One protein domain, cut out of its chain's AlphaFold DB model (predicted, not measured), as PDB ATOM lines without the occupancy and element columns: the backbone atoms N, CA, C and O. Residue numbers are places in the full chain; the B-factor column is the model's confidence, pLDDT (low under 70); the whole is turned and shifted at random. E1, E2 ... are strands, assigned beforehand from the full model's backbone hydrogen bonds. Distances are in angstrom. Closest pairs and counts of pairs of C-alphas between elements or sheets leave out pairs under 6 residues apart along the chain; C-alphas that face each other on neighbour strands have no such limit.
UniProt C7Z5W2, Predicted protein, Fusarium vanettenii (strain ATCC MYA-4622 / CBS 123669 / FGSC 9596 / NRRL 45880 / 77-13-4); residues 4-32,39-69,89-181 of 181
ATOM      1  N   THR A   4     203.843 180.555 215.394       84.88
ATOM      2  CA  THR A   4     204.652 179.867 214.385       84.88
ATOM      3  C   THR A   4     206.109 179.860 214.815       84.88
ATOM      4  O   THR A   4     206.669 180.911 215.109       84.88
ATOM      5  N   TYR A   5     206.712 178.677 214.807       86.19
ATOM      6  CA  TYR A   5     208.131 178.441 215.021       86.19
ATOM      7  C   TYR A   5     208.756 177.967 213.712       86.19
ATOM      8  O   TYR A   5     208.158 177.183 212.981       86.19
ATOM      9  N   THR A   6     209.959 178.431 213.403       87.00
ATOM     10  CA  THR A   6     210.679 178.068 212.182       87.00
ATOM     11  C   THR A   6     212.018 177.454 212.550       87.00
ATOM     12  O   THR A   6     212.829 178.074 213.230       87.00
ATOM     13  N   VAL A   7     212.278 176.243 212.078       88.88
ATOM     14  CA  VAL A   7     213.564 175.560 212.177       88.88
ATOM     15  C   VAL A   7     214.148 175.442 210.775       88.88
ATOM     16  O   VAL A   7     213.615 174.748 209.916       88.88
ATOM     17  N   VAL A   8     215.260 176.122 210.526       90.75
ATOM     18  CA  VAL A   8     216.018 176.005 209.280       90.75
ATOM     19  C   VAL A   8     217.155 175.025 209.508       90.75
ATOM     20  O   VAL A   8     218.066 175.303 210.282       90.75
ATOM     21  N   PHE A   9     217.122 173.888 208.828       92.31
ATOM     22  CA  PHE A   9     218.197 172.913 208.860       92.31
ATOM     23  C   PHE A   9     219.185 173.145 207.711       92.31
ATOM     24  O   PHE A   9     218.774 173.383 206.576       92.31
ATOM     25  N   ALA A  10     220.484 173.057 207.988       92.75
ATOM     26  CA  ALA A  10     221.550 173.103 206.994       92.75
ATOM     27  C   ALA A  10     222.465 171.885 207.151       92.75
ATOM     28  O   ALA A  10     222.995 171.632 208.234       92.75
ATOM     29  N   ASN A  11     222.668 171.141 206.062       93.25
ATOM     30  CA  ASN A  11     223.604 170.023 206.051       93.25
ATOM     31  C   ASN A  11     224.974 170.484 205.539       93.25
ATOM     32  O   ASN A  11     225.204 170.543 204.332       93.25
ATOM     33  N   GLU A  12     225.896 170.763 206.456       94.81
ATOM     34  CA  GLU A  12     227.284 171.143 206.164       94.81
ATOM     35  C   GLU A  12     228.277 170.016 206.509       94.81
ATOM     36  O   GLU A  12     229.491 170.217 206.496       94.81
ATOM     37  N   HIS A  13     227.776 168.798 206.743       91.81
ATOM     38  CA  HIS A  13     228.551 167.637 207.187       91.81
ATOM     39  C   HIS A  13     229.598 167.160 206.163       91.81
ATOM     40  O   HIS A  13     230.448 166.328 206.466       91.81
ATOM     41  N   GLY A  14     229.548 167.646 204.920       90.50
ATOM     42  CA  GLY A  14     230.436 167.214 203.837       90.50
ATOM     43  C   GLY A  14     229.889 166.040 203.019       90.50
ATOM     44  O   GLY A  14     230.493 165.659 202.021       90.50
ATOM     45  N   SER A  15     228.730 165.490 203.389       91.94
ATOM     46  CA  SER A  15     228.026 164.446 202.636       91.94
ATOM     47  C   SER A  15     226.515 164.648 202.720       91.94
ATOM     48  O   SER A  15     226.017 165.173 203.715       91.94
ATOM     49  N   GLY A  16     225.770 164.176 201.718       91.88
ATOM     50  CA  GLY A  16     224.321 164.013 201.857       91.88
ATOM     51  C   GLY A  16     223.969 163.059 203.006       91.88
ATOM     52  O   GLY A  16     224.830 162.317 203.501       91.88
ATOM     53  N   GLY A  17     222.718 163.088 203.451       88.81
ATOM     54  CA  GLY A  17     222.228 162.173 204.476       88.81
ATOM     55  C   GLY A  17     220.718 162.238 204.646       88.81
ATOM     56  O   GLY A  17     220.100 163.241 204.300       88.81
ATOM     57  N   GLU A  18     220.156 161.168 205.198       89.06
ATOM     58  CA  GLU A  18     218.775 161.137 205.669       89.06
ATOM     59  C   GLU A  18     218.706 161.750 207.065       89.06
ATOM     60  O   GLU A  18     219.475 161.369 207.958       89.06
ATOM     61  N   TYR A  19     217.781 162.685 207.253       86.56
ATOM     62  CA  TYR A  19     217.551 163.345 208.530       86.56
ATOM     63  C   TYR A  19     216.124 163.136 208.989       86.56
ATOM     64  O   TYR A  19     215.197 163.210 208.187       86.56
ATOM     65  N   VAL A  20     215.969 162.903 210.288       84.19
ATOM     66  CA  VAL A  20     214.675 162.787 210.944       84.19
ATOM     67  C   VAL A  20     214.476 163.943 211.907       84.19
ATOM     68  O   VAL A  20     215.385 164.292 212.664       84.19
ATOM     69  N   PHE A  21     213.277 164.517 211.863       83.56
ATOM     70  CA  PHE A  21     212.842 165.595 212.741       83.56
ATOM     71  C   PHE A  21     211.808 165.063 213.731       83.56
ATOM     72  O   PHE A  21     210.767 164.538 213.325       83.56
ATOM     73  N   CYS A  22     212.089 165.222 215.021       82.50
ATOM     74  CA  CYS A  22     211.200 164.832 216.116       82.50
ATOM     75  C   CYS A  22     210.876 166.050 216.987       82.50
ATOM     76  O   CYS A  22     211.664 166.999 217.032       82.50
ATOM     77  N   ASN A  23     209.761 166.011 217.714       79.56
ATOM     78  CA  ASN A  23     209.473 166.963 218.785       79.56
ATOM     79  C   ASN A  23     209.457 166.262 220.150       79.56
ATOM     80  O   ASN A  23     209.311 165.046 220.236       79.56
ATOM     81  N   GLU A  24     209.639 167.038 221.215       79.50
ATOM     82  CA  GLU A  24     209.364 166.556 222.570       79.50
ATOM     83  C   GLU A  24     207.858 166.579 222.850       79.50
ATOM     84  O   GLU A  24     207.133 167.449 222.352       79.50
ATOM     85  N   GLU A  25     207.390 165.627 223.658       68.12
ATOM     86  CA  GLU A  25     206.012 165.613 224.134       68.12
ATOM     87  C   GLU A  25     205.715 166.835 225.015       68.12
ATOM     88  O   GLU A  25     206.578 167.283 225.770       68.12
ATOM     89  N   PRO A  26     204.496 167.397 224.956       63.94
ATOM     90  CA  PRO A  26     204.085 168.422 225.905       63.94
ATOM     91  C   PRO A  26     203.991 167.847 227.327       63.94
ATOM     92  O   PRO A  26     203.491 166.741 227.527       63.94
ATOM     93  N   ILE A  27     204.390 168.630 228.335       64.44
ATOM     94  CA  ILE A  27     204.191 168.252 229.743       64.44
ATOM     95  C   ILE A  27     202.720 168.449 230.113       64.44
ATOM     96  O   ILE A  27     202.178 169.557 230.022       64.44
ATOM     97  N   ILE A  28     202.096 167.383 230.614       55.53
ATOM     98  CA  ILE A  28     200.756 167.409 231.201       55.53
ATOM     99  C   ILE A  28     200.906 167.246 232.724       55.53
ATOM    100  O   ILE A  28     201.495 166.281 233.195       55.53
ATOM    101  N   ASN A  29     200.357 168.177 233.513       59.91
ATOM    102  CA  ASN A  29     200.217 168.062 234.980       59.91
ATOM    103  C   ASN A  29     201.497 168.035 235.849       59.91
ATOM    104  O   ASN A  29     201.418 167.620 237.002       59.91
ATOM    105  N   ASN A  30     202.649 168.529 235.378       56.03
ATOM    106  CA  ASN A  30     203.911 168.566 236.150       56.03
ATOM    107  C   ASN A  30     204.424 167.196 236.649       56.03
ATOM    108  O   ASN A  30     205.368 167.158 237.439       56.03
ATOM    109  N   ASP A  31     203.846 166.080 236.203       53.09
ATOM    110  CA  ASP A  31     204.358 164.753 236.523       53.09
ATOM    111  C   ASP A  31     205.429 164.362 235.499       53.09
ATOM    112  O   ASP A  31     205.159 163.742 234.475       53.09
ATOM    113  N   ALA A  32     206.668 164.763 235.781       50.56
ATOM    114  CA  ALA A  32     207.831 164.445 234.954       50.56
ATOM    115  C   ALA A  32     208.230 162.952 234.995       50.56
ATOM    116  O   ALA A  32     209.226 162.580 234.377       50.56
ATOM    117  N   THR A  39     206.929 160.723 221.239       44.97
ATOM    118  CA  THR A  39     205.906 160.583 220.201       44.97
ATOM    119  C   THR A  39     206.253 161.481 219.024       44.97
ATOM    120  O   THR A  39     206.329 162.701 219.119       44.97
ATOM    121  N   ASN A  40     206.390 160.801 217.888       53.41
ATOM    122  CA  ASN A  40     206.336 161.304 216.524       53.41
ATOM    123  C   ASN A  40     207.687 161.795 215.986       53.41
ATOM    124  O   ASN A  40     208.095 162.945 216.122       53.41
ATOM    125  N   ALA A  41     208.380 160.890 215.294       50.31
ATOM    126  CA  ALA A  41     209.217 161.284 214.170       50.31
ATOM    127  C   ALA A  41     208.278 161.787 213.067       50.31
ATOM    128  O   ALA A  41     207.427 161.035 212.597       50.31
ATOM    129  N   TRP A  42     208.388 163.059 212.691       64.25
ATOM    130  CA  TRP A  42     207.428 163.683 211.778       64.25
ATOM    131  C   TRP A  42     207.841 163.447 210.328       64.25
ATOM    132  O   TRP A  42     207.005 163.113 209.495       64.25
ATOM    133  N   ILE A  43     209.129 163.616 210.016       69.12
ATOM    134  CA  ILE A  43     209.643 163.557 208.645       69.12
ATOM    135  C   ILE A  43     211.024 162.921 208.630       69.12
ATOM    136  O   ILE A  43     211.882 163.325 209.412       69.12
ATOM    137  N   GLY A  44     211.229 161.989 207.696       77.94
ATOM    138  CA  GLY A  44     212.536 161.593 207.183       77.94
ATOM    139  C   GLY A  44     212.769 162.244 205.818       77.94
ATOM    140  O   GLY A  44     211.950 162.058 204.920       77.94
ATOM    141  N   GLN A  45     213.840 163.021 205.657       84.88
ATOM    142  CA  GLN A  45     214.174 163.652 204.379       84.88
ATOM    143  C   GLN A  45     215.668 163.562 204.068       84.88
ATOM    144  O   GLN A  45     216.518 163.862 204.913       84.88
ATOM    145  N   HIS A  46     215.972 163.242 202.810       89.25
ATOM    146  CA  HIS A  46     217.311 163.374 202.268       89.25
ATOM    147  C   HIS A  46     217.683 164.849 202.127       89.25
ATOM    148  O   HIS A  46     217.016 165.601 201.413       89.25
ATOM    149  N   VAL A  47     218.793 165.258 202.737       89.00
ATOM    150  CA  VAL A  47     219.343 166.610 202.590       89.00
ATOM    151  C   VAL A  47     220.746 166.507 202.008       89.00
ATOM    152  O   VAL A  47     221.659 165.968 202.640       89.00
ATOM    153  N   ALA A  48     220.932 167.023 200.791       92.19
ATOM    154  CA  ALA A  48     222.228 167.033 200.118       92.19
ATOM    155  C   ALA A  48     223.254 167.913 200.861       92.19
ATOM    156  O   ALA A  48     222.898 168.832 201.600       92.19
ATOM    157  N   ASN A  49     224.545 167.634 200.667       93.56
ATOM    158  CA  ASN A  49     225.612 168.450 201.248       93.56
ATOM    159  C   ASN A  49     225.543 169.901 200.741       93.56
ATOM    160  O   ASN A  49     225.337 170.130 199.549       93.56
ATOM    161  N   GLY A  50     225.738 170.868 201.634       91.12
ATOM    162  CA  GLY A  50     225.639 172.299 201.345       91.12
ATOM    163  C   GLY A  50     224.211 172.794 201.092       91.12
ATOM    164  O   GLY A  50     224.034 173.953 200.726       91.12
ATOM    165  N   SER A  51     223.197 171.939 201.258       91.31
ATOM    166  CA  SER A  51     221.793 172.313 201.076       91.31
ATOM    167  C   SER A  51     221.125 172.664 202.403       91.31
ATOM    168  O   SER A  51     221.493 172.157 203.466       91.31
ATOM    169  N   CYS A  52     220.105 173.514 202.311       87.75
ATOM    170  CA  CYS A  52     219.244 173.885 203.426       87.75
ATOM    171  C   CYS A  52     217.827 173.346 203.208       87.75
ATOM    172  O   CYS A  52     217.355 173.241 202.077       87.75
ATOM    173  N   MET A  53     217.142 173.069 204.309       83.88
ATOM    174  CA  MET A  53     215.746 172.658 204.368       83.88
ATOM    175  C   MET A  53     215.037 173.515 205.420       83.88
ATOM    176  O   MET A  53     215.559 173.713 206.518       83.88
ATOM    177  N   GLY A  54     213.858 174.040 205.094       78.12
ATOM    178  CA  GLY A  54     213.024 174.763 206.052       78.12
ATOM    179  C   GLY A  54     211.955 173.849 206.643       78.12
ATOM    180  O   GLY A  54     211.199 173.221 205.907       78.12
ATOM    181  N   ALA A  55     211.847 173.810 207.966       74.62
ATOM    182  CA  ALA A  55     210.714 173.232 208.673       74.62
ATOM    183  C   ALA A  55     210.016 174.336 209.476       74.62
ATOM    184  O   ALA A  55     210.575 174.922 210.394       74.62
ATOM    185  N   VAL A  56     208.784 174.643 209.117       74.00
ATOM    186  CA  VAL A  56     207.877 175.534 209.831       74.00
ATOM    187  C   VAL A  56     206.938 174.685 210.682       74.00
ATOM    188  O   VAL A  56     206.251 173.799 210.193       74.00
ATOM    189  N   LEU A  57     206.868 174.961 211.974       69.12
ATOM    190  CA  LEU A  57     205.863 174.414 212.874       69.12
ATOM    191  C   LEU A  57     204.885 175.534 213.217       69.12
ATOM    192  O   LEU A  57     205.250 176.522 213.847       69.12
ATOM    193  N   THR A  58     203.621 175.376 212.863       68.94
ATOM    194  CA  THR A  58     202.553 176.212 213.403       68.94
ATOM    195  C   THR A  58     201.904 175.477 214.566       68.94
ATOM    196  O   THR A  58     201.214 174.472 214.391       68.94
ATOM    197  N   MET A  59     202.104 175.990 215.775       65.31
ATOM    198  CA  MET A  59     201.424 175.475 216.953       65.31
ATOM    199  C   MET A  59     200.096 176.196 217.126       65.31
ATOM    200  O   MET A  59     200.037 177.413 217.334       65.31
ATOM    201  N   CYS A  60     199.018 175.424 217.051       57.38
ATOM    202  CA  CYS A  60     197.683 175.910 217.328       57.38
ATOM    203  C   CYS A  60     197.185 175.268 218.621       57.38
ATOM    204  O   CYS A  60     196.666 174.152 218.623       57.38
ATOM    205  N   THR A  61     197.298 175.994 219.729       53.19
ATOM    206  CA  THR A  61     196.641 175.589 220.971       53.19
ATOM    207  C   THR A  61     195.169 175.981 220.884       53.19
ATOM    208  O   THR A  61     194.834 177.167 220.921       53.19
ATOM    209  N   TYR A  62     194.286 174.995 220.734       48.72
ATOM    210  CA  TYR A  62     192.844 175.210 220.793       48.72
ATOM    211  C   TYR A  62     192.336 174.781 222.168       48.72
ATOM    212  O   TYR A  62     192.242 173.599 222.467       48.72
ATOM    213  N   LEU A  63     191.968 175.752 223.001       40.59
ATOM    214  CA  LEU A  63     191.181 175.497 224.206       40.59
ATOM    215  C   LEU A  63     189.705 175.473 223.795       40.59
ATOM    216  O   LEU A  63     189.049 176.510 223.738       40.59
ATOM    217  N   GLY A  64     189.213 174.301 223.398       38.75
ATOM    218  CA  GLY A  64     187.815 174.097 223.025       38.75
ATOM    219  C   GLY A  64     187.043 173.383 224.127       38.75
ATOM    220  O   GLY A  64     187.194 172.183 224.296       38.75
ATOM    221  N   CYS A  65     186.172 174.088 224.846       33.56
ATOM    222  CA  CYS A  65     185.218 173.458 225.758       33.56
ATOM    223  C   CYS A  65     183.956 173.074 224.965       33.56
ATOM    224  O   CYS A  65     183.103 173.927 224.724       33.56
ATOM    225  N   GLY A  66     183.805 171.817 224.538       37.06
ATOM    226  CA  GLY A  66     182.622 171.388 223.775       37.06
ATOM    227  C   GLY A  66     182.551 169.877 223.558       37.06
ATOM    228  O   GLY A  66     183.579 169.220 223.471       37.06
ATOM    229  N   LYS A  67     181.336 169.312 223.507       40.47
ATOM    230  CA  LYS A  67     181.133 167.889 223.192       40.47
ATOM    231  C   LYS A  67     181.544 167.683 221.739       40.47
ATOM    232  O   LYS A  67     181.055 168.419 220.882       40.47
ATOM    233  N   SER A  68     182.400 166.698 221.463       42.56
ATOM    234  CA  SER A  68     182.634 166.260 220.084       42.56
ATOM    235  C   SER A  68     181.279 165.860 219.476       42.56
ATOM    236  O   SER A  68     180.552 165.083 220.109       42.56
ATOM    237  N   PRO A  69     180.858 166.429 218.333       44.06
ATOM    238  CA  PRO A  69     179.597 166.046 217.717       44.06
ATOM    239  C   PRO A  69     179.679 164.578 217.288       44.06
ATOM    240  O   PRO A  69     180.659 164.147 216.691       44.06
ATOM    241  N   SER A  89     199.810 156.762 215.237       29.55
ATOM    242  CA  SER A  89     199.448 156.276 216.576       29.55
ATOM    243  C   SER A  89     197.953 155.942 216.592       29.55
ATOM    244  O   SER A  89     197.085 156.789 216.402       29.55
ATOM    245  N   THR A  90     197.635 154.665 216.790       39.09
ATOM    246  CA  THR A  90     196.303 154.280 217.241       39.09
ATOM    247  C   THR A  90     196.326 154.374 218.754       39.09
ATOM    248  O   THR A  90     197.058 153.640 219.403       39.09
ATOM    249  N   ASN A  91     195.558 155.304 219.310       31.42
ATOM    250  CA  ASN A  91     194.696 155.036 220.455       31.42
ATOM    251  C   ASN A  91     193.711 156.195 220.590       31.42
ATOM    252  O   ASN A  91     194.073 157.288 221.004       31.42
ATOM    253  N   LYS A  92     192.474 155.914 220.161       37.50
ATOM    254  CA  LYS A  92     191.215 156.619 220.446       37.50
ATOM    255  C   LYS A  92     191.380 157.903 221.272       37.50
ATOM    256  O   LYS A  92     191.446 157.812 222.493       37.50
ATOM    257  N   ASN A  93     191.437 159.040 220.574       34.59
ATOM    258  CA  ASN A  93     190.800 160.332 220.882       34.59
ATOM    259  C   ASN A  93     191.332 161.405 219.899       34.59
ATOM    260  O   ASN A  93     192.167 162.232 220.241       34.59
ATOM    261  N   ASP A  94     190.888 161.318 218.641       37.78
ATOM    262  CA  ASP A  94     190.698 162.347 217.593       37.78
ATOM    263  C   ASP A  94     191.580 163.626 217.543       37.78
ATOM    264  O   ASP A  94     191.113 164.713 217.182       37.78
ATOM    265  N   GLY A  95     192.882 163.521 217.807       41.62
ATOM    266  CA  GLY A  95     193.865 164.532 217.410       41.62
ATOM    267  C   GLY A  95     194.282 164.351 215.948       41.62
ATOM    268  O   GLY A  95     195.120 163.511 215.649       41.62
ATOM    269  N   ALA A  96     193.717 165.127 215.017       42.31
ATOM    270  CA  ALA A  96     194.154 165.095 213.617       42.31
ATOM    271  C   ALA A  96     195.475 165.868 213.436       42.31
ATOM    272  O   ALA A  96     195.517 167.089 213.629       42.31
ATOM    273  N   HIS A  97     196.532 165.163 213.029       46.19
ATOM    274  CA  HIS A  97     197.815 165.734 212.624       46.19
ATOM    275  C   HIS A  97     197.863 165.822 211.095       46.19
ATOM    276  O   HIS A  97     197.632 164.831 210.413       46.19
ATOM    277  N   TRP A  98     198.170 167.001 210.545       44.34
ATOM    278  CA  TRP A  98     198.354 167.169 209.100       44.34
ATOM    279  C   TRP A  98     199.759 167.688 208.818       44.34
ATOM    280  O   TRP A  98     200.209 168.659 209.435       44.34
ATOM    281  N   LEU A  99     200.429 167.038 207.871       46.03
ATOM    282  CA  LEU A  99     201.703 167.465 207.309       46.03
ATOM    283  C   LEU A  99     201.436 168.067 205.930       46.03
ATOM    284  O   LEU A  99     200.789 167.435 205.098       46.03
ATOM    285  N   GLN A 100     201.936 169.275 205.680       44.78
ATOM    286  CA  GLN A 100     201.893 169.881 204.351       44.78
ATOM    287  C   GLN A 100     203.301 170.322 203.958       44.78
ATOM    288  O   GLN A 100     203.933 171.083 204.684       44.78
ATOM    289  N   CYS A 101     203.808 169.842 202.823       38.91
ATOM    290  CA  CYS A 101     205.065 170.316 202.250       38.91
ATOM    291  C   CYS A 101     204.750 171.295 201.115       38.91
ATOM    292  O   CYS A 101     204.111 170.915 200.134       38.91
ATOM    293  N   GLU A 102     205.183 172.548 201.242       43.91
ATOM    294  CA  GLU A 102     205.062 173.571 200.201       43.91
ATOM    295  C   GLU A 102     206.455 174.143 199.910       43.91
ATOM    296  O   GLU A 102     207.117 174.641 200.810       43.91
ATOM    297  N   ASN A 103     206.928 174.108 198.659       49.28
ATOM    298  CA  ASN A 103     208.188 174.759 198.249       49.28
ATOM    299  C   ASN A 103     209.437 174.367 199.078       49.28
ATOM    300  O   ASN A 103     210.231 175.233 199.443       49.28
ATOM    301  N   ASN A 104     209.623 173.077 199.394       51.31
ATOM    302  CA  ASN A 104     210.682 172.574 200.296       51.31
ATOM    303  C   ASN A 104     210.625 173.147 201.727       51.31
ATOM    304  O   ASN A 104     211.599 173.060 202.480       51.31
ATOM    305  N   MET A 105     209.488 173.738 202.089       49.09
ATOM    306  CA  MET A 105     209.162 174.208 203.419       49.09
ATOM    307  C   MET A 105     208.042 173.334 203.968       49.09
ATOM    308  O   MET A 105     206.930 173.274 203.443       49.09
ATOM    309  N   LEU A 106     208.353 172.618 205.031       55.34
ATOM    310  CA  LEU A 106     207.392 171.754 205.685       55.34
ATOM    311  C   LEU A 106     206.590 172.565 206.698       55.34
ATOM    312  O   LEU A 106     207.198 173.183 207.555       55.34
ATOM    313  N   ILE A 107     205.262 172.525 206.660       56.44
ATOM    314  CA  ILE A 107     204.390 173.115 207.678       56.44
ATOM    315  C   ILE A 107     203.817 171.985 208.534       56.44
ATOM    316  O   ILE A 107     202.979 171.205 208.081       56.44
ATOM    317  N   VAL A 108     204.246 171.913 209.788       55.12
ATOM    318  CA  VAL A 108     203.708 170.991 210.786       55.12
ATOM    319  C   VAL A 108     202.669 171.734 211.615       55.12
ATOM    320  O   VAL A 108     202.956 172.800 212.158       55.12
ATOM    321  N   ARG A 109     201.449 171.200 211.718       54.03
ATOM    322  CA  ARG A 109     200.393 171.790 212.550       54.03
ATOM    323  C   ARG A 109     200.066 170.870 213.713       54.03
ATOM    324  O   ARG A 109     199.577 169.764 213.505       54.03
ATOM    325  N   VAL A 110     200.303 171.344 214.934       53.53
ATOM    326  CA  VAL A 110     199.928 170.613 216.154       53.53
ATOM    327  C   VAL A 110     198.595 171.150 216.651       53.53
ATOM    328  O   VAL A 110     198.464 172.354 216.890       53.53
ATOM    329  N   ARG A 111     197.614 170.255 216.796       54.41
ATOM    330  CA  ARG A 111     196.317 170.526 217.419       54.41
ATOM    331  C   ARG A 111     196.195 169.654 218.663       54.41
ATOM    332  O   ARG A 111     196.152 168.438 218.550       54.41
ATOM    333  N   ILE A 112     196.095 170.289 219.826       56.22
ATOM    334  CA  ILE A 112     195.757 169.612 221.080       56.22
ATOM    335  C   ILE A 112     194.269 169.884 221.332       56.22
ATOM    336  O   ILE A 112     193.926 171.048 221.565       56.22
ATOM    337  N   PRO A 113     193.372 168.890 221.198       52.31
ATOM    338  CA  PRO A 113     191.983 169.056 221.606       52.31
ATOM    339  C   PRO A 113     191.922 169.200 223.132       52.31
ATOM    340  O   PRO A 113     192.638 168.512 223.853       52.31
ATOM    341  N   ALA A 114     191.089 170.113 223.628       49.97
ATOM    342  CA  ALA A 114     190.824 170.213 225.058       49.97
ATOM    343  C   ALA A 114     189.660 169.286 225.430       49.97
ATOM    344  O   ALA A 114     188.625 169.305 224.761       49.97
ATOM    345  N   ASP A 115     189.807 168.508 226.504       54.47
ATOM    346  CA  ASP A 115     188.698 167.708 227.026       54.47
ATOM    347  C   ASP A 115     187.707 168.583 227.801       54.47
ATOM    348  O   ASP A 115     188.078 169.514 228.531       54.47
ATOM    349  N   GLN A 116     186.414 168.252 227.688       41.62
ATOM    350  CA  GLN A 116     185.399 168.834 228.561       41.62
ATOM    351  C   GLN A 116     185.744 168.470 230.005       41.62
ATOM    352  O   GLN A 116     185.735 167.296 230.362       41.62
ATOM    353  N   ASN A 117     186.008 169.491 230.825       58.41
ATOM    354  CA  ASN A 117     186.462 169.416 232.221       58.41
ATOM    355  C   ASN A 117     187.985 169.368 232.442       58.41
ATOM    356  O   ASN A 117     188.407 169.075 233.562       58.41
ATOM    357  N   MET A 118     188.821 169.721 231.455       54.69
ATOM    358  CA  MET A 118     190.230 170.009 231.753       54.69
ATOM    359  C   MET A 118     190.352 171.178 232.738       54.69
ATOM    360  O   MET A 118     190.069 172.328 232.409       54.69
ATOM    361  N   THR A 119     190.820 170.878 233.947       60.25
ATOM    362  CA  THR A 119     191.318 171.854 234.932       60.25
ATOM    363  C   THR A 119     192.841 172.022 234.850       60.25
ATOM    364  O   THR A 119     193.426 172.836 235.562       60.25
ATOM    365  N   THR A 120     193.482 171.249 233.974       56.16
ATOM    366  CA  THR A 120     194.927 171.172 233.793       56.16
ATOM    367  C   THR A 120     195.432 172.232 232.825       56.16
ATOM    368  O   THR A 120     194.896 172.400 231.730       56.16
ATOM    369  N   ASN A 121     196.534 172.886 233.192       57.25
ATOM    370  CA  ASN A 121     197.316 173.693 232.266       57.25
ATOM    371  C   ASN A 121     198.215 172.782 231.412       57.25
ATOM    372  O   ASN A 121     198.986 171.994 231.959       57.25
ATOM    373  N   VAL A 122     198.119 172.890 230.086       60.88
ATOM    374  CA  VAL A 122     199.045 172.236 229.152       60.88
ATOM    375  C   VAL A 122     200.094 173.258 228.764       60.88
ATOM    376  O   VAL A 122     199.793 174.226 228.062       60.88
ATOM    377  N   GLN A 123     201.329 173.041 229.208       65.62
ATOM    378  CA  GLN A 123     202.446 173.851 228.753       65.62
ATOM    379  C   GLN A 123     203.039 173.195 227.502       65.62
ATOM    380  O   GLN A 123     203.583 172.092 227.598       65.62
ATOM    381  N   PRO A 124     202.944 173.831 226.320       67.75
ATOM    382  CA  PRO A 124     203.578 173.286 225.133       67.75
ATOM    383  C   PRO A 124     205.094 173.277 225.334       67.75
ATOM    384  O   PRO A 124     205.683 174.316 225.644       67.75
ATOM    385  N   ILE A 125     205.718 172.117 225.134       78.44
ATOM    386  CA  ILE A 125     207.154 172.054 224.886       78.44
ATOM    387  C   ILE A 125     207.357 172.210 223.387       78.44
ATOM    388  O   ILE A 125     206.783 171.489 222.573       78.44
ATOM    389  N   VAL A 126     208.186 173.178 223.034       84.56
ATOM    390  CA  VAL A 126     208.565 173.488 221.664       84.56
ATOM    391  C   VAL A 126     210.046 173.180 221.514       84.56
ATOM    392  O   VAL A 126     210.887 174.072 221.427       84.56
ATOM    393  N   LYS A 127     210.366 171.888 221.566       87.12
ATOM    394  CA  LYS A 127     211.726 171.378 221.419       87.12
ATOM    395  C   LYS A 127     211.788 170.436 220.231       87.12
ATOM    396  O   LYS A 127     210.976 169.520 220.132       87.12
ATOM    397  N   PHE A 128     212.745 170.675 219.344       84.81
ATOM    398  CA  PHE A 128     212.955 169.914 218.122       84.81
ATOM    399  C   PHE A 128     214.280 169.186 218.170       84.81
ATOM    400  O   PHE A 128     215.301 169.772 218.534       84.81
ATOM    401  N   PHE A 129     214.262 167.941 217.718       86.88
ATOM    402  CA  PHE A 129     215.442 167.109 217.573       86.88
ATOM    403  C   PHE A 129     215.677 166.837 216.095       86.88
ATOM    404  O   PHE A 129     214.773 166.383 215.394       86.88
ATOM    405  N   VAL A 130     216.898 167.089 215.635       85.75
ATOM    406  CA  VAL A 130     217.359 166.727 214.295       85.75
ATOM    407  C   VAL A 130     218.376 165.605 214.429       85.75
ATOM    408  O   VAL A 130     219.402 165.763 215.098       85.75
ATOM    409  N   LEU A 131     218.092 164.468 213.800       86.38
ATOM    410  CA  LEU A 131     218.942 163.281 213.849       86.38
ATOM    411  C   LEU A 131     219.327 162.854 212.441       86.38
ATOM    412  O   LEU A 131     218.469 162.734 211.576       86.38
ATOM    413  N   LYS A 132     220.605 162.547 212.219       84.88
ATOM    414  CA  LYS A 132     221.033 161.825 211.015       84.88
ATOM    415  C   LYS A 132     220.764 160.332 211.200       84.88
ATOM    416  O   LYS A 132     221.186 159.762 212.210       84.88
ATOM    417  N   VAL A 133     220.111 159.688 210.236       81.56
ATOM    418  CA  VAL A 133     219.741 158.261 210.310       81.56
ATOM    419  C   VAL A 133     220.426 157.437 209.222       81.56
ATOM    420  O   VAL A 133     220.760 157.946 208.150       81.56
ATOM    421  N   LYS A 134     220.674 156.150 209.504       69.50
ATOM    422  CA  LYS A 134     221.093 155.196 208.472       69.50
ATOM    423  C   LYS A 134     219.863 154.694 207.759       69.50
ATOM    424  O   LYS A 134     219.008 154.078 208.386       69.50
ATOM    425  N   GLN A 135     219.808 154.877 206.447       61.16
ATOM    426  CA  GLN A 135     218.898 154.081 205.644       61.16
ATOM    427  C   GLN A 135     219.435 152.641 205.657       61.16
ATOM    428  O   GLN A 135     220.406 152.311 204.973       61.16
ATOM    429  N   GLY A 136     218.885 151.804 206.537       52.53
ATOM    430  CA  GLY A 136     219.067 150.361 206.450       52.53
ATOM    431  C   GLY A 136     218.338 149.871 205.205       52.53
ATOM    432  O   GLY A 136     217.151 150.137 205.038       52.53
ATOM    433  N   THR A 137     219.047 149.210 204.297       44.41
ATOM    434  CA  THR A 137     218.422 148.523 203.168       44.41
ATOM    435  C   THR A 137     217.552 147.370 203.680       44.41
ATOM    436  O   THR A 137     218.021 146.570 204.487       44.41
ATOM    437  N   SER A 138     216.326 147.298 203.144       45.38
ATOM    438  CA  SER A 138     215.287 146.251 203.238       45.38
ATOM    439  C   SER A 138     214.533 146.057 204.573       45.38
ATOM    440  O   SER A 138     215.103 145.661 205.583       45.38
ATOM    441  N   ASP A 139     213.212 146.272 204.484       48.38
ATOM    442  CA  ASP A 139     212.102 145.675 205.256       48.38
ATOM    443  C   ASP A 139     211.904 146.023 206.737       48.38
ATOM    444  O   ASP A 139     211.445 145.219 207.544       48.38
ATOM    445  N   GLY A 140     212.134 147.288 207.072       50.91
ATOM    446  CA  GLY A 140     211.689 147.879 208.330       50.91
ATOM    447  C   GLY A 140     212.589 149.044 208.678       50.91
ATOM    448  O   GLY A 140     213.774 148.850 208.942       50.91
ATOM    449  N   VAL A 141     212.060 150.267 208.633       45.66
ATOM    450  CA  VAL A 141     212.850 151.462 208.944       45.66
ATOM    451  C   VAL A 141     213.173 151.458 210.437       45.66
ATOM    452  O   VAL A 141     212.418 151.957 211.264       45.66
ATOM    453  N   ASN A 142     214.299 150.848 210.793       44.69
ATOM    454  CA  ASN A 142     214.881 150.964 212.115       44.69
ATOM    455  C   ASN A 142     215.704 152.253 212.133       44.69
ATOM    456  O   ASN A 142     216.831 152.288 211.635       44.69
ATOM    457  N   TYR A 143     215.118 153.325 212.666       49.06
ATOM    458  CA  TYR A 143     215.794 154.603 212.871       49.06
ATOM    459  C   TYR A 143     216.839 154.488 213.995       49.06
ATOM    460  O   TYR A 143     216.714 155.103 215.050       49.06
ATOM    461  N   GLN A 144     217.895 153.699 213.792       43.94
ATOM    462  CA  GLN A 144     219.091 153.798 214.624       43.94
ATOM    463  C   GLN A 144     219.844 155.056 214.183       43.94
ATOM    464  O   GLN A 144     220.429 155.117 213.096       43.94
ATOM    465  N   SER A 145     219.737 156.106 214.996       49.47
ATOM    466  CA  SER A 145     220.386 157.392 214.758       49.47
ATOM    467  C   SER A 145     221.905 157.224 214.741       49.47
ATOM    468  O   SER A 145     222.488 156.663 215.667       49.47
ATOM    469  N   PHE A 146     222.560 157.738 213.701       48.19
ATOM    470  CA  PHE A 146     224.022 157.782 213.626       48.19
ATOM    471  C   PHE A 146     224.623 158.830 214.544       48.19
ATOM    472  O   PHE A 146     225.765 158.688 214.978       48.19
ATOM    473  N   SER A 147     223.879 159.907 214.795       55.62
ATOM    474  CA  SER A 147     224.360 160.889 215.742       55.62
ATOM    475  C   SER A 147     224.167 160.354 217.149       55.62
ATOM    476  O   SER A 147     223.050 160.043 217.558       55.62
ATOM    477  N   THR A 148     225.260 160.299 217.902       63.19
ATOM    478  CA  THR A 148     225.199 160.101 219.352       63.19
ATOM    479  C   THR A 148     224.560 161.304 220.052       63.19
ATOM    480  O   THR A 148     224.172 161.189 221.213       63.19
ATOM    481  N   LYS A 149     224.435 162.450 219.358       83.75
ATOM    482  CA  LYS A 149     223.878 163.700 219.886       83.75
ATOM    483  C   LYS A 149     222.970 164.400 218.863       83.75
ATOM    484  O   LYS A 149     223.462 164.849 217.828       83.75
ATOM    485  N   PRO A 150     221.657 164.507 219.106       88.94
ATOM    486  CA  PRO A 150     220.774 165.247 218.209       88.94
ATOM    487  C   PRO A 150     221.111 166.744 218.210       88.94
ATOM    488  O   PRO A 150     221.558 167.286 219.224       88.94
ATOM    489  N   GLY A 151     220.831 167.430 217.102       91.19
ATOM    490  CA  GLY A 151     220.705 168.887 217.115       91.19
ATOM    491  C   GLY A 151     219.406 169.270 217.813       91.19
ATOM    492  O   GLY A 151     218.351 168.787 217.408       91.19
ATOM    493  N   VAL A 152     219.475 170.097 218.860       93.56
ATOM    494  CA  VAL A 152     218.315 170.428 219.702       93.56
ATOM    495  C   VAL A 152     217.976 171.912 219.603       93.56
ATOM    496  O   VAL A 152     218.722 172.747 220.111       93.56
ATOM    497  N   ALA A 153     216.844 172.237 218.980       93.62
ATOM    498  CA  ALA A 153     216.277 173.584 219.006       93.62
ATOM    499  C   ALA A 153     215.154 173.644 220.047       93.62
ATOM    500  O   ALA A 153     214.078 173.099 219.814       93.62
ATOM    501  N   ASP A 154     215.402 174.277 221.192       93.81
ATOM    502  CA  ASP A 154     214.439 174.443 222.284       93.81
ATOM    503  C   ASP A 154     213.979 175.902 222.369       93.81
ATOM    504  O   ASP A 154     214.748 176.787 222.731       93.81
ATOM    505  N   PHE A 155     212.712 176.149 222.046       91.88
ATOM    506  CA  PHE A 155     212.074 177.462 222.166       91.88
ATOM    507  C   PHE A 155     211.342 177.654 223.505       91.88
ATOM    508  O   PHE A 155     210.786 178.719 223.784       91.88
ATOM    509  N   THR A 156     211.320 176.618 224.344       90.25
ATOM    510  CA  THR A 156     210.658 176.604 225.656       90.25
ATOM    511  C   THR A 156     211.592 177.133 226.737       90.25
ATOM    512  O   THR A 156     211.173 177.876 227.632       90.25
ATOM    513  N   THR A 157     212.866 176.742 226.664       91.44
ATOM    514  CA  THR A 157     213.894 177.051 227.664       91.44
ATOM    515  C   THR A 157     215.206 177.512 227.019       91.44
ATOM    516  O   THR A 157     215.354 177.483 225.802       91.44
ATOM    517  N   GLY A 158     216.153 177.978 227.840       93.06
ATOM    518  CA  GLY A 158     217.489 178.370 227.382       93.06
ATOM    519  C   GLY A 158     217.497 179.528 226.379       93.06
ATOM    520  O   GLY A 158     216.643 180.415 226.433       93.06
ATOM    521  N   ASP A 159     218.476 179.500 225.474       95.75
ATOM    522  CA  ASP A 159     218.759 180.579 224.517       95.75
ATOM    523  C   ASP A 159     217.653 180.787 223.472       95.75
ATOM    524  O   ASP A 159     217.549 181.870 222.902       95.75
ATOM    525  N   GLY A 160     216.814 179.777 223.220       94.75
ATOM    526  CA  GLY A 160     215.687 179.886 222.292       94.75
ATOM    527  C   GLY A 160     214.404 180.424 222.921       94.75
ATOM    528  O   GLY A 160     213.430 180.677 222.206       94.75
ATOM    529  N   LYS A 161     214.367 180.624 224.245       94.12
ATOM    530  CA  LYS A 161     213.161 181.072 224.947       94.12
ATOM    531  C   LYS A 161     212.720 182.459 224.474       94.12
ATOM    532  O   LYS A 161     213.442 183.442 224.612       94.12
ATOM    533  N   GLY A 162     211.477 182.545 224.000       91.75
ATOM    534  CA  GLY A 162     210.878 183.790 223.500       91.75
ATOM    535  C   GLY A 162     211.264 184.142 222.061       91.75
ATOM    536  O   GLY A 162     210.806 185.163 221.550       91.75
ATOM    537  N   LEU A 163     212.064 183.292 221.414       94.69
ATOM    538  CA  LEU A 163     212.380 183.371 219.995       94.69
ATOM    539  C   LEU A 163     211.486 182.414 219.209       94.69
ATOM    540  O   LEU A 163     210.813 181.544 219.768       94.69
ATOM    541  N   TYR A 164     211.460 182.607 217.896       93.00
ATOM    542  CA  TYR A 164     210.554 181.878 217.007       93.00
ATOM    543  C   TYR A 164     211.269 181.296 215.795       93.00
ATOM    544  O   TYR A 164     210.653 180.561 215.029       93.00
ATOM    545  N   THR A 165     212.557 181.589 215.612       91.81
ATOM    546  CA  THR A 165     213.364 180.992 214.553       91.81
ATOM    547  C   THR A 165     214.631 180.366 215.126       91.81
ATOM    548  O   THR A 165     215.323 180.970 215.941       91.81
ATOM    549  N   ALA A 166     214.963 179.158 214.684       94.75
ATOM    550  CA  ALA A 166     216.236 178.504 214.948       94.75
ATOM    551  C   ALA A 166     216.864 178.058 213.627       94.75
ATOM    552  O   ALA A 166     216.176 177.589 212.724       94.75
ATOM    553  N   ARG A 167     218.185 178.174 213.519       94.50
ATOM    554  CA  ARG A 167     218.986 177.530 212.481       94.50
ATOM    555  C   ARG A 167     219.782 176.408 213.127       94.50
ATOM    556  O   ARG A 167     220.548 176.672 214.049       94.50
ATOM    557  N   VAL A 168     219.603 175.193 212.625       94.56
ATOM    558  CA  VAL A 168     220.329 173.990 213.036       94.56
ATOM    559  C   VAL A 168     221.278 173.605 211.907       94.56
ATOM    560  O   VAL A 168     220.845 173.403 210.775       94.56
ATOM    561  N   VAL A 169     222.566 173.503 212.201       95.00
ATOM    562  CA  VAL A 169     223.612 173.151 211.233       95.00
ATOM    563  C   VAL A 169     224.213 171.827 211.644       95.00
ATOM    564  O   VAL A 169     224.640 171.696 212.786       95.00
ATOM    565  N   HIS A 170     224.253 170.855 210.736       94.12
ATOM    566  CA  HIS A 170     225.060 169.656 210.930       94.12
ATOM    567  C   HIS A 170     226.450 169.900 210.344       94.12
ATOM    568  O   HIS A 170     226.594 170.022 209.128       94.12
ATOM    569  N   GLU A 171     227.444 170.023 211.211       95.25
ATOM    570  CA  GLU A 171     228.800 170.463 210.895       95.25
ATOM    571  C   GLU A 171     229.664 169.326 210.324       95.25
ATOM    572  O   GLU A 171     229.383 168.137 210.500       95.25
ATOM    573  N   LYS A 172     230.785 169.680 209.682       93.38
ATOM    574  CA  LYS A 172     231.754 168.709 209.121       93.38
ATOM    575  C   LYS A 172     232.343 167.745 210.150       93.38
ATOM    576  O   LYS A 172     232.793 166.666 209.779       93.38
ATOM    577  N   ASN A 173     232.397 168.148 211.418       91.56
ATOM    578  CA  ASN A 173     232.919 167.320 212.505       91.56
ATOM    579  C   ASN A 173     231.869 166.342 213.072       91.56
ATOM    580  O   ASN A 173     232.204 165.572 213.969       91.56
ATOM    581  N   GLY A 174     230.633 166.354 212.556       89.69
ATOM    582  CA  GLY A 174     229.528 165.525 213.042       89.69
ATOM    583  C   GLY A 174     228.706 166.153 214.170       89.69
ATOM    584  O   GLY A 174     227.717 165.554 214.590       89.69
ATOM    585  N   ASP A 175     229.086 167.337 214.660       93.31
ATOM    586  CA  ASP A 175     228.327 168.050 215.686       93.31
ATOM    587  C   ASP A 175     227.171 168.852 215.080       93.31
ATOM    588  O   ASP A 175     227.123 169.137 213.880       93.31
ATOM    589  N   PHE A 176     226.233 169.245 215.940       93.81
ATOM    590  CA  PHE A 176     225.151 170.150 215.582       93.81
ATOM    591  C   PHE A 176     225.336 171.506 216.260       93.81
ATOM    592  O   PHE A 176     225.429 171.579 217.486       93.81
ATOM    593  N   THR A 177     225.305 172.577 215.472       96.00
ATOM    594  CA  THR A 177     225.271 173.958 215.969       96.00
ATOM    595  C   THR A 177     223.852 174.500 215.861       96.00
ATOM    596  O   THR A 177     223.212 174.358 214.818       96.00
ATOM    597  N   VAL A 178     223.356 175.153 216.914       96.44
ATOM    598  CA  VAL A 178     222.026 175.778 216.921       96.44
ATOM    599  C   VAL A 178     222.153 177.264 217.226       96.44
ATOM    600  O   VAL A 178     222.775 177.651 218.209       96.44
ATOM    601  N   THR A 179     221.559 178.102 216.378       97.19
ATOM    602  CA  THR A 179     221.504 179.560 216.569       97.19
ATOM    603  C   THR A 179     220.068 180.045 216.469       97.19
ATOM    604  O   THR A 179     219.371 179.651 215.533       97.19
ATOM    605  N   TYR A 180     219.642 180.928 217.367       95.88
ATOM    606  CA  TYR A 180     218.273 181.442 217.405       95.88
ATOM    607  C   TYR A 180     218.174 182.875 216.860       95.88
ATOM    608  O   TYR A 180     219.155 183.623 216.896       95.88
ATOM    609  N   LYS A 181     217.003 183.232 216.319       91.62
ATOM    610  CA  LYS A 181     216.670 184.549 215.760       91.62
ATOM    611  C   LYS A 181     215.223 184.943 216.055       91.62
ATOM    612  O   LYS A 181     214.349 184.043 216.129       91.62
TER     613      LYS A 181
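What this domain is: This is residues 4 to 32, 39 to 69 and 89 to 181 of the 181 residues of the protein "Predicted protein" of Fusarium vanettenii (strain ATCC MYA-4622 / CBS 123669 / FGSC 9596 / NRRL 45880 / 77-13-4) (UniProt C7Z5W2). This is a sandwich of two strongly twisted sheets, a wide one of six strands and a narrower one of four, laid face to face with their strands nearly in line. The two sheets come together along one side, where the edge strands E8 and E10 meet, while along the other side the edge strands E3 and E5 stay only just apart; long links, residues 113 to 126 and 134 to 150, reach away from this body. The printed part has 153 residues, with no named helix and ten named strands, E1 to E10 in order along the chain. The larger sheet runs E5, E6, E4, E1, E9, E10 and is mixed; the smaller runs E3, E2, E7, E8, all antiparallel. The class is all strand, though under half of the residues, 67 of 153, are in named strands; the whole is compact, with a radius of gyration of the C-alphas of 16.9 A and spans of 52 by 40 by 34 A.

Where its parts are: In the larger sheet, E1 is residues 4 to 11, 22.9 A from first to last C-alpha, and begins at C-alpha 4 at (204.652, 179.867, 214.385). E4, the longest strand by residues, is residues 52 to 61 and 28.7 A long. E6 is residues 105 to 112 and 22.6 A long, and E5 is residues 98 to 102. E9 is residues 165 to 170, and E10 is residues 176 to 180, ending at C-alpha 180 at (218.273, 181.442, 217.405). In the smaller sheet, E2 is residues 17 to 23, 19.8 A, and E7 is residues 127 to 133, 19.0 A, with C-alpha 127 at (211.726, 171.378, 221.419). E3 is residues 41 to 47, and E8 is residues 151 to 154.

How they stand to each other: In the larger sheet E4 and E1 are antiparallel at 159 degrees, with N 7 and O 55 within hydrogen-bond range at 2.7 A. E1 and E9 are parallel at 18 degrees, with N 8 and O 166 at 2.8 A. E9 and E10 form an antiparallel hairpin, with N 167 and O 179 at 2.8 A. E6 and E4 are parallel at 20 degrees, with N 56 and O 106 at 2.7 A. E5 and E6 form a hairpin, with N 107 and O 100 at 2.8 A. In the smaller sheet E2 and E7 are antiparallel at 154 degrees, with N 20 and O 131 at 2.8 A. E3 and E2 are antiparallel, with N 19 and O 45 at 2.9 A, and the hairpin E7 and E8 has N 128 and O 153 at 2.8 A. The parts of the two sheets that face each other are 8.7 A centre to centre, with their best planes 12 degrees apart. The closest C-alphas of E8 and E10 are those of Gly 151 and Phe 176, 4.9 A apart. E3 and E5 are only just apart, their closest C-alphas 8.2 A from each other. Residues 27 to 28 pair with residues 122 to 123, antiparallel, outside the named strands.

The domain as a whole: The two C-alphas farthest apart are those of Pro 69 and Asn 173, at 53.6 A. Residues 33 to 38 are not printed, with 15.4 A between C-alphas 32 and 39; residues 70 to 88 are not printed, with 22.2 A between C-alphas 69 and 89. The links E6 to E7 and E7 to E8 are long, with 14 and 17 residues. The mean pLDDT of the printed part is 70.1, and 77 residues are under 70: residues 25 to 32, 39 to 43, 57 to 69, 89 to 124 and 134 to 148.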